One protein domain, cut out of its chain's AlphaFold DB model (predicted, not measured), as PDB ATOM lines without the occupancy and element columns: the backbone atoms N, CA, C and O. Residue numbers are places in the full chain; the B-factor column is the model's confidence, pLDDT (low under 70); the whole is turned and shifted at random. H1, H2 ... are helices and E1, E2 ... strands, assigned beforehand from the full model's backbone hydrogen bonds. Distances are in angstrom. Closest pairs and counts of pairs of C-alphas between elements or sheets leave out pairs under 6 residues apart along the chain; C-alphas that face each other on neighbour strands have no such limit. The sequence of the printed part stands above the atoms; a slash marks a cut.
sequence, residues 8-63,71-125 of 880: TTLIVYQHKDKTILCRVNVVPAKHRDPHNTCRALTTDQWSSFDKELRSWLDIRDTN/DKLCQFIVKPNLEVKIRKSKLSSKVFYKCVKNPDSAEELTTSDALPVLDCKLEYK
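This is residues 8 to 63 and 71 to 125 of the 880 residues of an uncharacterized protein of Stomoxys calcitrans (UniProt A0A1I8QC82). A strongly twisted sheet of five strands curls round one long helix, H1, which packs on one face of it. At one end of the body lie the short helix H2, which only grazes the sheet, and the long loop of residues 101 to 116; the loop of residues 28 to 42 reaches out at the other end. The printed part has 111 residues, with two named helices and five named strands in the order E1 E2 H1 E3 E4 H2 E5, and its class is mixed, helices and strands. The sheet is mixed, in the order E1, E2, E5, E4, E3, with the hairpins E1-E2 and E3-E4 on the two sides of E5. The whole is compact, with a radius of gyration of the C-alphas of 15.2 A and spans of 45 by 34 by 27 A.

E1, residues 8 to 15, is an edge strand and forms a hairpin with its antiparallel neighbour E2, residues 18 to 27; N 11 and O 22 are 2.9 A apart, within hydrogen-bond range. H1, residues 43 to 61, is on the sheet, in two layers, a helix on one face of a sheet. The closest C-alphas of H1 and E1 are those of Arg 54 and His 15, 7.3 A apart. The other edge strand is E3, residues 74 to 79; the closest C-alphas of H1 and E3 are those of Phe 49 and Val 78, 5.8 A apart. E3 forms a hairpin with its antiparallel neighbour E4, residues 82 to 88, with N 84 and O 76 within hydrogen-bond range at 2.9 A. H1 and E4 are near each other, with 7 pairs of C-alphas within 10 A. H2, residues 93 to 100, only grazes the sheet and is apart from H1. E5, residues 117 to 124, is parallel to its neighbour E2, 30 degrees between directions, with N 120 and O 23 2.9 A apart, and antiparallel to its neighbour E4, 158 degrees, with N 85 and O 121 2.8 A apart; both pairs of atoms are within hydrogen-bond range. In H1 every O i to N i+4 pair is within hydrogen-bond range; in H2, 3 of 4 are.

E1 begins at C-alpha 8, (57.595, 83.843, 29.075), and is 21.3 A long from first to last C-alpha; E2 is 27.9 A. H1 begins at C-alpha 43, (74.500, 85.412, 34.971), and is 26.7 A long. E3 is 16.1 A, E4 19.9 A and H2 10.5 A long. E5, 22.6 A, ends at C-alpha 124, (63.888, 97.586, 29.201).

The two C-alphas farthest apart, those of His 31 and Thr 111, are 46.5 A apart. Residues 64 to 70 are not printed, and C-alphas 63 and 71 are 14.3 A apart across the cut. The links E2 to H1 and H2 to E5 are long. The mean pLDDT of the printed part is 79.9; it is under 70 at residues 31 to 39, 71, 96 and 99 to 113.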
ATOM      1  N   THR A   8      58.054  84.202  27.733       82.00
ATOM      2  CA  THR A   8      57.595  83.843  29.075       82.00
ATOM      3  C   THR A   8      58.456  82.688  29.574       82.00
ATOM      4  O   THR A   8      58.358  81.580  29.054       82.00
ATOM      5  N   THR A   9      59.262  82.934  30.602       85.00
ATOM      6  CA  THR A   9      60.016  81.908  31.335       85.00
ATOM      7  C   THR A   9      59.314  81.646  32.663       85.00
ATOM      8  O   THR A   9      58.854  82.582  33.318       85.00
ATOM      9  N   LEU A  10      59.198  80.381  33.065       86.56
ATOM     10  CA  LEU A  10      58.616  79.998  34.351       86.56
ATOM     11  C   LEU A  10      59.742  79.519  35.264       86.56
ATOM     12  O   LEU A  10      60.517  78.657  34.863       86.56
ATOM     13  N   ILE A  11      59.838  80.087  36.466       88.44
ATOM     14  CA  ILE A  11      60.887  79.770  37.438       88.44
ATOM     15  C   ILE A  11      60.228  79.458  38.782       88.44
ATOM     16  O   ILE A  11      59.364  80.202  39.256       88.44
ATOM     17  N   VAL A  12      60.626  78.341  39.389       88.25
ATOM     18  CA  VAL A  12      60.184  77.932  40.725       88.25
ATOM     19  C   VAL A  12      61.213  78.428  41.735       88.25
ATOM     20  O   VAL A  12      62.374  78.037  41.672       88.25
ATOM     21  N   TYR A  13      60.790  79.271  42.673       88.19
ATOM     22  CA  TYR A  13      61.625  79.740  43.776       88.19
ATOM     23  C   TYR A  13      61.208  79.043  45.068       88.19
ATOM     24  O   TYR A  13      60.038  79.077  45.445       88.19
ATOM     25  N   GLN A  14      62.165  78.451  45.776       87.06
ATOM     26  CA  GLN A  14      61.993  78.105  47.186       87.06
ATOM     27  C   GLN A  14      62.436  79.311  48.023       87.06
ATOM     28  O   GLN A  14      63.541  79.826  47.837       87.06
ATOM     29  N   HIS A  15      61.557  79.800  48.898       89.69
ATOM     30  CA  HIS A  15      61.820  80.933  49.779       89.69
ATOM     31  C   HIS A  15      61.370  80.588  51.196       89.69
ATOM     32  O   HIS A  15      60.171  80.579  51.485       89.69
ATOM     33  N   LYS A  16      62.336  80.269  52.069       89.38
ATOM     34  CA  LYS A  16      62.067  79.556  53.332       89.38
ATOM     35  C   LYS A  16      61.271  78.283  52.988       89.38
ATOM     36  O   LYS A  16      61.543  77.660  51.962       89.38
ATOM     37  N   ASP A  17      60.251  77.945  53.764       88.50
ATOM     38  CA  ASP A  17      59.387  76.784  53.518       88.50
ATOM     39  C   ASP A  17      58.295  77.038  52.451       88.50
ATOM     40  O   ASP A  17      57.519  76.141  52.115       88.50
ATOM     41  N   LYS A  18      58.204  78.259  51.895       86.00
ATOM     42  CA  LYS A  18      57.199  78.643  50.889       86.00
ATOM     43  C   LYS A  18      57.760  78.416  49.472       86.00
ATOM     44  O   LYS A  18      58.750  79.027  49.075       86.00
ATOM     45  N   THR A  19      57.099  77.576  48.668       85.50
ATOM     46  CA  THR A  19      57.375  77.476  47.216       85.50
ATOM     47  C   THR A  19      56.581  78.543  46.462       85.50
ATOM     48  O   THR A  19      55.370  78.668  46.641       85.50
ATOM     49  N   ILE A  20      57.255  79.317  45.613       88.50
ATOM     50  CA  ILE A  20      56.719  80.507  44.942       88.50
ATOM     51  C   ILE A  20      56.961  80.386  43.438       88.50
ATOM     52  O   ILE A  20      58.042  80.002  42.992       88.50
ATOM     53  N   LEU A  21      55.935  80.690  42.643       88.12
ATOM     54  CA  LEU A  21      55.914  80.373  41.219       88.12
ATOM     55  C   LEU A  21      55.975  81.650  40.378       88.12
ATOM     56  O   LEU A  21      54.977  82.352  40.207       88.12
ATOM     57  N   CYS A  22      57.163  81.968  39.870       91.19
ATOM     58  CA  CYS A  22      57.446  83.221  39.181       91.19
ATOM     59  C   CYS A  22      57.326  83.058  37.664       91.19
ATOM     60  O   CYS A  22      58.126  82.380  37.017       91.19
ATOM     61  N   ARG A  23      56.342  83.740  37.078       90.38
ATOM     62  CA  ARG A  23      56.213  83.922  35.636       90.38
ATOM     63  C   ARG A  23      56.995  85.163  35.215       90.38
ATOM     64  O   ARG A  23      56.525  86.289  35.376       90.38
ATOM     65  N   VAL A  24      58.178  84.956  34.649       91.69
ATOM     66  CA  VAL A  24      59.037  86.014  34.112       91.69
ATOM     67  C   VAL A  24      58.614  86.318  32.675       91.69
ATOM     68  O   VAL A  24      58.697  85.459  31.803       91.69
ATOM     69  N   ASN A  25      58.135  87.535  32.418       89.31
ATOM     70  CA  ASN A  25      57.720  87.993  31.092       89.31
ATOM     71  C   ASN A  25      58.644  89.128  30.628       89.31
ATOM     72  O   ASN A  25      58.523  90.250  31.128       89.31
ATOM     73  N   VAL A  26      59.538  88.870  29.669       85.25
ATOM     74  CA  VAL A  26      60.380  89.918  29.064       85.25
ATOM     75  C   VAL A  26      59.623  90.612  27.940       85.25
ATOM     76  O   VAL A  26      59.151  89.968  27.002       85.25
ATOM     77  N   VAL A  27      59.542  91.943  28.016       83.31
ATOM     78  CA  VAL A  27      59.094  92.788  26.906       83.31
ATOM     79  C   VAL A  27      60.323  93.347  26.180       83.31
ATOM     80  O   VAL A  27      61.054  94.148  26.773       83.31
ATOM     81  N   PRO A  28      60.566  92.972  24.910       76.38
ATOM     82  CA  PRO A  28      61.663  93.532  24.131       76.38
ATOM     83  C   PRO A  28      61.429  95.026  23.865       76.38
ATOM     84  O   PRO A  28      60.299  95.470  23.631       76.38
ATOM     85  N   ALA A  29      62.504  95.814  23.886       77.06
ATOM     86  CA  ALA A  29      62.440  97.230  23.535       77.06
ATOM     87  C   ALA A  29      62.038  97.396  22.058       77.06
ATOM     88  O   ALA A  29      62.584  96.726  21.185       77.06
ATOM     89  N   LYS A  30      61.117  98.325  21.766       75.38
ATOM     90  CA  LYS A  30      60.508  98.509  20.428       75.38
ATOM     91  C   LYS A  30      61.497  98.840  19.297       75.38
ATOM     92  O   LYS A  30      61.112  98.768  18.134       75.38
ATOM     93  N   HIS A  31      62.727  99.223  19.639       65.00
ATOM     94  CA  HIS A  31      63.755  99.730  18.727       65.00
ATOM     95  C   HIS A  31      65.110  99.007  18.872       65.00
ATOM     96  O   HIS A  31      66.145  99.571  18.527       65.00
ATOM     97  N   ARG A  32      65.130  97.771  19.396       59.91
ATOM     98  CA  ARG A  32      66.340  96.929  19.483       59.91
ATOM     99  C   ARG A  32      66.117  95.539  18.899       59.91
ATOM    100  O   ARG A  32      64.979  95.114  18.713       59.91
ATOM    101  N   ASP A  33      67.220  94.846  18.629       60.28
ATOM    102  CA  ASP A  33      67.240  93.550  17.955       60.28
ATOM    103  C   ASP A  33      66.325  92.500  18.604       60.28
ATOM    104  O   ASP A  33      66.273  92.403  19.840       60.28
ATOM    105  N   PRO A  34      65.671  91.640  17.795       58.94
ATOM    106  CA  PRO A  34      64.755  90.603  18.278       58.94
ATOM    107  C   PRO A  34      65.441  89.512  19.119       58.94
ATOM    108  O   PRO A  34      64.763  88.667  19.695       58.94
ATOM    109  N   HIS A  35      66.772  89.532  19.221       57.72
ATOM    110  CA  HIS A  35      67.565  88.604  20.026       57.72
ATOM    111  C   HIS A  35      67.545  88.908  21.539       57.72
ATOM    112  O   HIS A  35      67.985  88.070  22.326       57.72
ATOM    113  N   ASN A  36      67.003  90.061  21.967       61.53
ATOM    114  CA  ASN A  36      66.854  90.445  23.382       61.53
ATOM    115  C   ASN A  36      65.747  89.630  24.089       61.53
ATOM    116  O   ASN A  36      64.644  90.110  24.353       61.53
ATOM    117  N   THR A  37      66.085  88.377  24.370       66.31
ATOM    118  CA  THR A  37      65.290  87.308  24.995       66.31
ATOM    119  C   THR A  37      65.477  87.277  26.521       66.31
ATOM    120  O   THR A  37      66.385  87.921  27.048       66.31
ATOM    121  N   CYS A  38      64.678  86.494  27.259       58.84
ATOM    122  CA  CYS A  38      64.982  86.133  28.657       58.84
ATOM    123  C   CYS A  38      66.376  85.497  28.766       58.84
ATOM    124  O   CYS A  38      67.126  85.764  29.704       58.84
ATOM    125  N   ARG A  39      66.741  84.706  27.751       67.31
ATOM    126  CA  ARG A  39      68.044  84.044  27.598       67.31
ATOM    127  C   ARG A  39      69.216  85.013  27.374       67.31
ATOM    128  O   ARG A  39      70.359  84.588  27.473       67.31
ATOM    129  N   ALA A  40      68.952  86.291  27.089       70.69
ATOM    130  CA  ALA A  40      69.974  87.324  26.891       70.69
ATOM    131  C   ALA A  40      70.358  88.083  28.183       70.69
ATOM    132  O   ALA A  40      71.182  88.997  28.141       70.69
ATOM    133  N   LEU A  41      69.775  87.734  29.336       81.69
ATOM    134  CA  LEU A  41      70.231  88.227  30.638       81.69
ATOM    135  C   LEU A  41      71.512  87.485  31.051       81.69
ATOM    136  O   LEU A  41      71.514  86.258  31.119       81.69
ATOM    137  N   THR A  42      72.593  88.215  31.355       87.38
ATOM    138  CA  THR A  42      73.837  87.596  31.856       87.38
ATOM    139  C   THR A  42      73.639  86.969  33.239       87.38
ATOM    140  O   THR A  42      72.729  87.353  33.976       87.38
ATOM    141  N   THR A  43      74.522  86.051  33.641       86.94
ATOM    142  CA  THR A  43      74.500  85.412  34.971       86.94
ATOM    143  C   THR A  43      74.433  86.438  36.112       86.94
ATOM    144  O   THR A  43      73.665  86.269  37.057       86.94
ATOM    145  N   ASP A  44      75.133  87.573  35.985       89.56
ATOM    146  CA  ASP A  44      75.068  88.677  36.955       89.56
ATOM    147  C   ASP A  44      73.678  89.321  37.040       89.56
ATOM    148  O   ASP A  44      73.259  89.738  38.121       89.56
ATOM    149  N   GLN A  45      72.959  89.414  35.914       88.81
ATOM    150  CA  GLN A  45      71.599  89.960  35.856       88.81
ATOM    151  C   GLN A  45      70.596  89.013  36.499       88.81
ATOM    152  O   GLN A  45      69.730  89.495  37.224       88.81
ATOM    153  N   TRP A  46      70.740  87.701  36.299       91.75
ATOM    154  CA  TRP A  46      69.949  86.711  37.027       91.75
ATOM    155  C   TRP A  46      70.262  86.741  38.526       91.75
ATOM    156  O   TRP A  46      69.343  86.929  39.315       91.75
ATOM    157  N   SER A  47      71.536  86.735  38.945       91.19
ATOM    158  CA  SER A  47      71.861  86.817  40.383       91.19
ATOM    159  C   SER A  47      71.372  88.121  41.032       91.19
ATOM    160  O   SER A  47      70.999  88.124  42.202       91.19
ATOM    161  N   SER A  48      71.354  89.231  40.286       92.25
ATOM    162  CA  SER A  48      70.823  90.516  40.764       92.25
ATOM    163  C   SER A  48      69.291  90.522  40.807       92.25
ATOM    164  O   SER A  48      68.716  91.026  41.767       92.25
ATOM    165  N   PHE A  49      68.626  89.909  39.820       93.75
ATOM    166  CA  PHE A  49      67.181  89.665  39.832       93.75
ATOM    167  C   PHE A  49      66.771  88.814  41.041       93.75
ATOM    168  O   PHE A  49      65.856  89.191  41.768       93.75
ATOM    169  N   ASP A  50      67.490  87.720  41.303       92.94
ATOM    170  CA  ASP A  50      67.212  86.798  42.405       92.94
ATOM    171  C   ASP A  50      67.425  87.447  43.779       92.94
ATOM    172  O   ASP A  50      66.627  87.226  44.689       92.94
ATOM    173  N   LYS A  51      68.477  88.260  43.945       93.94
ATOM    174  CA  LYS A  51      68.758  88.983  45.201       93.94
ATOM    175  C   LYS A  51      67.657  89.989  45.535       93.94
ATOM    176  O   LYS A  51      67.155  89.990  46.656       93.94
ATOM    177  N   GLU A  52      67.254  90.802  44.562       94.44
ATOM    178  CA  GLU A  52      66.170  91.777  44.723       94.44
ATOM    179  C   GLU A  52      64.806  91.092  44.919       94.44
ATOM    180  O   GLU A  52      64.020  91.508  45.770       94.44
ATOM    181  N   LEU A  53      64.536  89.990  44.207       93.31
ATOM    182  CA  LEU A  53      63.312  89.203  44.381       93.31
ATOM    183  C   LEU A  53      63.235  88.560  45.777       93.31
ATOM    184  O   LEU A  53      62.178  88.618  46.400       93.31
ATOM    185  N   ARG A  54      64.334  87.994  46.296       92.81
ATOM    186  CA  ARG A  54      64.405  87.469  47.676       92.81
ATOM    187  C   ARG A  54      64.211  88.583  48.707       92.81
ATOM    188  O   ARG A  54      63.349  88.459  49.565       92.81
ATOM    189  N   SER A  55      64.913  89.708  48.552       92.75
ATOM    190  CA  SER A  55      64.740  90.901  49.397       92.75
ATOM    191  C   SER A  55      63.275  91.369  49.439       92.75
ATOM    192  O   SER A  55      62.724  91.636  50.507       92.75
ATOM    193  N   TRP A  56      62.593  91.385  48.289       92.00
ATOM    194  CA  TRP A  56      61.167  91.703  48.219       92.00
ATOM    195  C   TRP A  56      60.274  90.679  48.936       92.00
ATOM    196  O   TRP A  56      59.311  91.063  49.601       92.00
ATOM    197  N   LEU A  57      60.581  89.385  48.821       91.62
ATOM    198  CA  LEU A  57      59.851  88.318  49.508       91.62
ATOM    199  C   LEU A  57      60.033  88.383  51.032       91.62
ATOM    200  O   LEU A  57      59.050  88.237  51.755       91.62
ATOM    201  N   ASP A  58      61.232  88.695  51.526       91.62
ATOM    202  CA  ASP A  58      61.491  88.941  52.951       91.62
ATOM    203  C   ASP A  58      60.738  90.170  53.485       91.62
ATOM    204  O   ASP A  58      60.114  90.109  54.551       91.62
ATOM    205  N   ILE A  59      60.718  91.269  52.724       89.44
ATOM    206  CA  ILE A  59      59.906  92.454  53.047       89.44
ATOM    207  C   ILE A  59      58.410  92.101  53.050       89.44
ATOM    208  O   ILE A  59      57.652  92.653  53.844       89.44
ATOM    209  N   ARG A  60      57.956  91.168  52.206       86.44
ATOM    210  CA  ARG A  60      56.551  90.743  52.188       86.44
ATOM    211  C   ARG A  60      56.186  89.843  53.371       86.44
ATOM    212  O   ARG A  60      55.182  90.115  54.022       86.44
ATOM    213  N   ASP A  61      56.993  88.826  53.672       86.50
ATOM    214  CA  ASP A  61      56.794  87.923  54.821       86.50
ATOM    215  C   ASP A  61      56.791  88.682  56.165       86.50
ATOM    216  O   ASP A  61      56.123  88.275  57.109       86.50
ATOM    217  N   THR A  62      57.514  89.801  56.269       83.94
ATOM    218  CA  THR A  62      57.544  90.637  57.486       83.94
ATOM    219  C   THR A  62      56.365  91.610  57.620       83.94
ATOM    220  O   THR A  62      56.207  92.217  58.677       83.94
ATOM    221  N   ASN A  63      55.518  91.755  56.592       78.88
ATOM    222  CA  ASN A  63      54.396  92.704  56.554       78.88
ATOM    223  C   ASN A  63      53.019  92.014  56.408       78.88
ATOM    224  O   ASN A  63      52.100  92.573  55.811       78.88
ATOM    225  N   ASP A  71      47.427  95.452  45.763       64.12
ATOM    226  CA  ASP A  71      47.562  95.907  44.366       64.12
ATOM    227  C   ASP A  71      48.768  96.846  44.114       64.12
ATOM    228  O   ASP A  71      48.976  97.303  42.982       64.12
ATOM    229  N   LYS A  72      49.593  97.163  45.128       77.31
ATOM    230  CA  LYS A  72      50.791  97.997  44.917       77.31
ATOM    231  C   LYS A  72      51.804  97.279  44.019       77.31
ATOM    232  O   LYS A  72      52.385  96.267  44.395       77.31
ATOM    233  N   LEU A  73      52.075  97.854  42.842       76.75
ATOM    234  CA  LEU A  73      53.208  97.436  42.015       76.75
ATOM    235  C   LEU A  73      54.512  97.676  42.773       76.75
ATOM    236  O   LEU A  73      54.898  98.823  43.003       76.75
ATOM    237  N   CYS A  74      55.232  96.600  43.059       87.12
ATOM    238  CA  CYS A  74      56.613  96.689  43.497       87.12
ATOM    239  C   CYS A  74      57.525  96.639  42.269       87.12
ATOM    240  O   CYS A  74      57.361  95.790  41.388       87.12
ATOM    241  N   GLN A  75      58.460  97.584  42.195       93.25
ATOM    242  CA  GLN A  75      59.380  97.723  41.074       93.25
ATOM    243  C   GLN A  75      60.815  97.902  41.568       93.25
ATOM    244  O   GLN A  75      61.049  98.642  42.521       93.25
ATOM    245  N   PHE A  76      61.758  97.236  40.906       93.62
ATOM    246  CA  PHE A  76      63.189  97.301  41.209       93.62
ATOM    247  C   PHE A  76      64.016  97.314  39.915       93.62
ATOM    248  O   PHE A  76      63.485  97.116  38.820       93.62
ATOM    249  N   ILE A  77      65.311  97.620  40.017       91.75
ATOM    250  CA  ILE A  77      66.169  97.945  38.868       91.75
ATOM    251  C   ILE A  77      67.390  97.016  38.865       91.75
ATOM    252  O   ILE A  77      68.300  97.182  39.666       91.75
ATOM    253  N   VAL A  78      67.413  96.045  37.943       90.00
ATOM    254  CA  VAL A  78      68.460  94.998  37.843       90.00
ATOM    255  C   VAL A  78      69.732  95.513  37.159       90.00
ATOM    256  O   VAL A  78      70.846  95.105  37.475       90.00
ATOM    257  N   LYS A  79      69.561  96.419  36.197       86.19
ATOM    258  CA  LYS A  79      70.593  97.249  35.554       86.19
ATOM    259  C   LYS A  79      69.941  98.615  35.290       86.19
ATOM    260  O   LYS A  79      68.718  98.647  35.175       86.19
ATOM    261  N   PRO A  80      70.682  99.730  35.127       86.50
ATOM    262  CA  PRO A  80      70.087 101.062  34.913       86.50
ATOM    263  C   PRO A  80      69.026 101.122  33.794       86.50
ATOM    264  O   PRO A  80      68.091 101.915  33.871       86.50
ATOM    265  N   ASN A  81      69.136 100.236  32.800       87.25
ATOM    266  CA  ASN A  81      68.253 100.125  31.640       87.25
ATOM    267  C   ASN A  81      67.206  98.990  31.755       87.25
ATOM    268  O   ASN A  81      66.571  98.657  30.758       87.25
ATOM    269  N   LEU A  82      67.049  98.332  32.910       90.31
ATOM    270  CA  LEU A  82      66.183  97.157  33.088       90.31
ATOM    271  C   LEU A  82      65.393  97.252  34.398       90.31
ATOM    272  O   LEU A  82      65.934  97.041  35.485       90.31
ATOM    273  N   GLU A  83      64.101  97.548  34.275       93.94
ATOM    274  CA  GLU A  83      63.153  97.593  35.386       93.94
ATOM    275  C   GLU A  83      62.346  96.294  35.452       93.94
ATOM    276  O   GLU A  83      61.800  95.826  34.451       93.94
ATOM    277  N   VAL A  84      62.241  95.733  36.651       94.50
ATOM    278  CA  VAL A  84      61.346  94.622  36.968       94.50
ATOM    279  C   VAL A  84      60.124  95.188  37.672       94.50
ATOM    280  O   VAL A  84      60.258  95.969  38.610       94.50
ATOM    281  N   LYS A  85      58.934  94.766  37.252       94.75
ATOM    282  CA  LYS A  85      57.650  95.052  37.899       94.75
ATOM    283  C   LYS A  85      57.027  93.739  38.359       94.75
ATOM    284  O   LYS A  85      56.570  92.957  37.524       94.75
ATOM    285  N   ILE A  86      57.011  93.500  39.669       93.94
ATOM    286  CA  ILE A  86      56.310  92.364  40.278       93.94
ATOM    287  C   ILE A  86      54.825  92.719  40.423       93.94
ATOM    288  O   ILE A  86      54.469  93.825  40.839       93.94
ATOM    289  N   ARG A  87      53.953  91.755  40.123       92.19
ATOM    290  CA  ARG A  87      52.546  91.742  40.540       92.19
ATOM    291  C   ARG A  87      52.184  90.372  41.116       92.19
ATOM    292  O   ARG A  87      52.678  89.352  40.640       92.19
ATOM    293  N   LYS A  88      51.268  90.335  42.088       89.44
ATOM    294  CA  LYS A  88      50.527  89.109  42.434       89.44
ATOM    295  C   LYS A  88      49.754  88.677  41.179       89.44
ATOM    296  O   LYS A  88      49.054  89.505  40.593       89.44
ATOM    297  N   SER A  89      49.917  87.437  40.716       87.12
ATOM    298  CA  SER A  89      49.229  87.007  39.496       87.12
ATOM    299  C   SER A  89      47.725  86.892  39.735       87.12
ATOM    300  O   SER A  89      47.279  86.474  40.803       87.12
ATOM    301  N   LYS A  90      46.933  87.229  38.711       85.50
ATOM    302  CA  LYS A  90      45.482  86.970  38.698       85.50
ATOM    303  C   LYS A  90      45.145  85.539  38.264       85.50
ATOM    304  O   LYS A  90      43.987  85.138  38.337       85.50
ATOM    305  N   LEU A  91      46.137  84.771  37.806       80.31
ATOM    306  CA  LEU A  91      45.983  83.350  37.514       80.31
ATOM    307  C   LEU A  91      45.965  82.568  38.829       80.31
ATOM    308  O   LEU A  91      46.899  82.660  39.623       80.31
ATOM    309  N   SER A  92      44.924  81.766  39.050       77.50
ATOM    310  CA  SER A  92      44.929  80.827  40.170       77.50
ATOM    311  C   SER A  92      45.980  79.739  39.937       77.50
ATOM    312  O   SER A  92      46.182  79.284  38.806       77.50
ATOM    313  N   SER A  93      46.612  79.273  41.017       71.62
ATOM    314  CA  SER A  93      47.585  78.173  40.976       71.62
ATOM    315  C   SER A  93      47.039  76.945  40.233       71.62
ATOM    316  O   SER A  93      47.753  76.337  39.445       71.62
ATOM    317  N   LYS A  94      45.742  76.637  40.382       74.75
ATOM    318  CA  LYS A  94      45.059  75.537  39.674       74.75
ATOM    319  C   LYS A  94      45.049  75.696  38.148       74.75
ATOM    320  O   LYS A  94      45.264  74.716  37.440       74.75
ATOM    321  N   VAL A  95      44.830  76.910  37.629       73.69
ATOM    322  CA  VAL A  95      44.935  77.184  36.182       73.69
ATOM    323  C   VAL A  95      46.389  77.075  35.728       73.69
ATOM    324  O   VAL A  95      46.657  76.518  34.670       73.69
ATOM    325  N   PHE A  96      47.329  77.549  36.547       69.62
ATOM    326  CA  PHE A  96      48.754  77.522  36.230       69.62
ATOM    327  C   PHE A  96      49.324  76.094  36.178       69.62
ATOM    328  O   PHE A  96      49.961  75.729  35.194       69.62
ATOM    329  N   TYR A  97      49.052  75.248  37.180       70.06
ATOM    330  CA  TYR A  97      49.540  73.863  37.206       70.06
ATOM    331  C   TYR A  97      49.002  73.022  36.046       70.06
ATOM    332  O   TYR A  97      49.748  72.214  35.495       70.06
ATOM    333  N   LYS A  98      47.766  73.282  35.596       71.75
ATOM    334  CA  LYS A  98      47.182  72.661  34.396       71.75
ATOM    335  C   LYS A  98      47.905  73.036  33.087       71.75
ATOM    336  O   LYS A  98      47.721  72.353  32.085       71.75
ATOM    337  N   CYS A  99      48.726  74.087  33.088       58.84
ATOM    338  CA  CYS A  99      49.574  74.476  31.958       58.84
ATOM    339  C   CYS A  99      51.027  73.971  32.066       58.84
ATOM    340  O   CYS A  99      51.763  74.095  31.092       58.84
ATOM    341  N   VAL A 100      51.453  73.452  33.226       61.72
ATOM    342  CA  VAL A 100      52.855  73.063  33.499       61.72
ATOM    343  C   VAL A 100      53.033  71.550  33.647       61.72
ATOM    344  O   VAL A 100      54.067  71.022  33.252       61.72
ATOM    345  N   LYS A 101      52.044  70.840  34.199       55.78
ATOM    346  CA  LYS A 101      52.068  69.378  34.341       55.78
ATOM    347  C   LYS A 101      51.146  68.698  33.328       55.78
ATOM    348  O   LYS A 101      50.119  69.259  32.946       55.78
ATOM    349  N   ASN A 102      51.467  67.449  32.970       46.28
ATOM    350  CA  ASN A 102      50.506  66.556  32.312       46.28
ATOM    351  C   ASN A 102      49.226  66.468  33.166       46.28
ATOM    352  O   ASN A 102      49.333  66.341  34.395       46.28
ATOM    353  N   PRO A 103      48.032  66.538  32.544       49.84
ATOM    354  CA  PRO A 103      46.766  66.741  33.252       49.84
ATOM    355  C   PRO A 103      46.480  65.650  34.288       49.84
ATOM    356  O   PRO A 103      45.909  65.938  35.336       49.84
ATOM    357  N   ASP A 104      46.950  64.432  34.031       48.94
ATOM    358  CA  ASP A 104      46.707  63.231  34.837       48.94
ATOM    359  C   ASP A 104      47.477  63.227  36.174       48.94
ATOM    360  O   ASP A 104      47.189  62.430  37.059       48.94
ATOM    361  N   SER A 105      48.434  64.148  36.350       49.38
ATOM    362  CA  SER A 105      49.228  64.322  37.583       49.38
ATOM    363  C   SER A 105      48.808  65.537  38.427       49.38
ATOM    364  O   SER A 105      49.496  65.916  39.378       49.38
ATOM    365  N   ALA A 106      47.705  66.200  38.061       53.03
ATOM    366  CA  ALA A 106      47.298  67.473  38.655       53.03
ATOM    367  C   ALA A 106      46.444  67.342  39.931       53.03
ATOM    368  O   ALA A 106      46.322  68.321  40.665       53.03
ATOM    369  N   GLU A 107      45.844  66.177  40.205       57.56
ATOM    370  CA  GLU A 107      44.861  66.025  41.294       57.56
ATOM    371  C   GLU A 107      45.497  66.005  42.696       57.56
ATOM    372  O   GLU A 107      44.949  66.593  43.630       57.56
ATOM    373  N   GLU A 108      46.684  65.413  42.844       54.69
ATOM    374  CA  GLU A 108      47.354  65.219  44.144       54.69
ATOM    375  C   GLU A 108      47.866  66.532  44.779       54.69
ATOM    376  O   GLU A 108      47.981  66.641  45.995       54.69
ATOM    377  N   LEU A 109      48.072  67.579  43.970       52.28
ATOM    378  CA  LEU A 109      48.470  68.928  44.410       52.28
ATOM    379  C   LEU A 109      47.280  69.845  44.763       52.28
ATOM    380  O   LEU A 109      47.454  71.050  44.945       52.28
ATOM    381  N   THR A 110      46.048  69.323  44.825       51.66
ATOM    382  CA  THR A 110      44.844  70.159  45.018       51.66
ATOM    383  C   THR A 110      44.450  70.424  46.474       51.66
ATOM    384  O   THR A 110      43.532  71.224  46.695       51.66
ATOM    385  N   THR A 111      45.124  69.780  47.434       54.91
ATOM    386  CA  THR A 111      44.838  69.818  48.882       54.91
ATOM    387  C   THR A 111      45.791  70.699  49.693       54.91
ATOM    388  O   THR A 111      45.391  71.183  50.747       54.91
ATOM    389  N   SER A 112      47.017  70.937  49.216       54.66
ATOM    390  CA  SER A 112      47.944  71.918  49.793       54.66
ATOM    391  C   SER A 112      47.528  73.351  49.451       54.66
ATOM    392  O   SER A 112      46.955  73.589  48.383       54.66
ATOM    393  N   ASP A 113      47.860  74.308  50.321       58.25
ATOM    394  CA  ASP A 113      47.526  75.722  50.135       58.25
ATOM    395  C   ASP A 113      47.962  76.284  48.775       58.25
ATOM    396  O   ASP A 113      48.956  75.872  48.172       58.25
ATOM    397  N   ALA A 114      47.175  77.235  48.265       71.62
ATOM    398  CA  ALA A 114      47.305  77.734  46.902       71.62
ATOM    399  C   ALA A 114      48.607  78.535  46.705       71.62
ATOM    400  O   ALA A 114      48.633  79.749  46.905       71.62
ATOM    401  N   LEU A 115      49.662  77.832  46.276       78.31
ATOM    402  CA  LEU A 115      51.014  78.370  46.104       78.31
ATOM    403  C   LEU A 115      51.008  79.704  45.325       78.31
ATOM    404  O   LEU A 115      50.399  79.781  44.249       78.31
ATOM    405  N   PRO A 116      51.649  80.763  45.856       83.75
ATOM    406  CA  PRO A 116      51.538  82.106  45.308       83.75
ATOM    407  C   PRO A 116      52.244  82.213  43.954       83.75
ATOM    408  O   PRO A 116      53.452  82.001  43.833       83.75
ATOM    409  N   VAL A 117      51.475  82.597  42.935       89.12
ATOM    410  CA  VAL A 117      51.985  82.888  41.591       89.12
ATOM    411  C   VAL A 117      52.307  84.381  41.486       89.12
ATOM    412  O   VAL A 117      51.467  85.233  41.796       89.12
ATOM    413  N   LEU A 118      53.514  84.710  41.028       91.75
ATOM    414  CA  LEU A 118      53.975  86.079  40.787       91.75
ATOM    415  C   LEU A 118      54.166  86.314  39.287       91.75
ATOM    416  O   LEU A 118      54.837  85.537  38.613       91.75
ATOM    417  N   ASP A 119      53.615  87.410  38.768       91.75
ATOM    418  CA  ASP A 119      53.921  87.911  37.428       91.75
ATOM    419  C   ASP A 119      55.066  88.929  37.531       91.75
ATOM    420  O   ASP A 119      54.870  90.073  37.946       91.75
ATOM    421  N   CYS A 120      56.269  88.515  37.138       93.56
ATOM    422  CA  CYS A 120      57.465  89.352  37.084       93.56
ATOM    423  C   CYS A 120      57.637  89.882  35.657       93.56
ATOM    424  O   CYS A 120      58.071  89.160  34.760       93.56
ATOM    425  N   LYS A 121      57.283  91.144  35.411       92.81
ATOM    426  CA  LYS A 121      57.416  91.762  34.087       92.81
ATOM    427  C   LYS A 121      58.734  92.524  33.979       92.81
ATOM    428  O   LYS A 121      58.960  93.454  34.749       92.81
ATOM    429  N   LEU A 122      59.569  92.162  33.011       92.31
ATOM    430  CA  LEU A 122      60.819  92.855  32.704       92.31
ATOM    431  C   LEU A 122      60.579  93.848  31.568       92.31
ATOM    432  O   LEU A 122      60.150  93.472  30.475       92.31
ATOM    433  N   GLU A 123      60.863  95.118  31.836       90.25
ATOM    434  CA  GLU A 123      60.760  96.214  30.880       90.25
ATOM    435  C   GLU A 123      62.130  96.882  30.734       90.25
ATOM    436  O   GLU A 123      62.675  97.461  31.678       90.25
ATOM    437  N   TYR A 124      62.694  96.816  29.526       87.88
ATOM    438  CA  TYR A 124      63.888  97.586  29.201       87.88
ATOM    439  C   TYR A 124      63.541  99.075  29.169       87.88
ATOM    440  O   TYR A 124      62.794  99.533  28.301       87.88
ATOM    441  N   LYS A 125      64.103  99.839  30.109       86.69
ATOM    442  CA  LYS A 125      64.079 101.298  30.061       86.69
ATOM    443  C   LYS A 125      65.019 101.755  28.960       86.69
ATOM    444  O   LYS A 125      66.235 101.576  29.021       86.69
TER     445      LYS A 125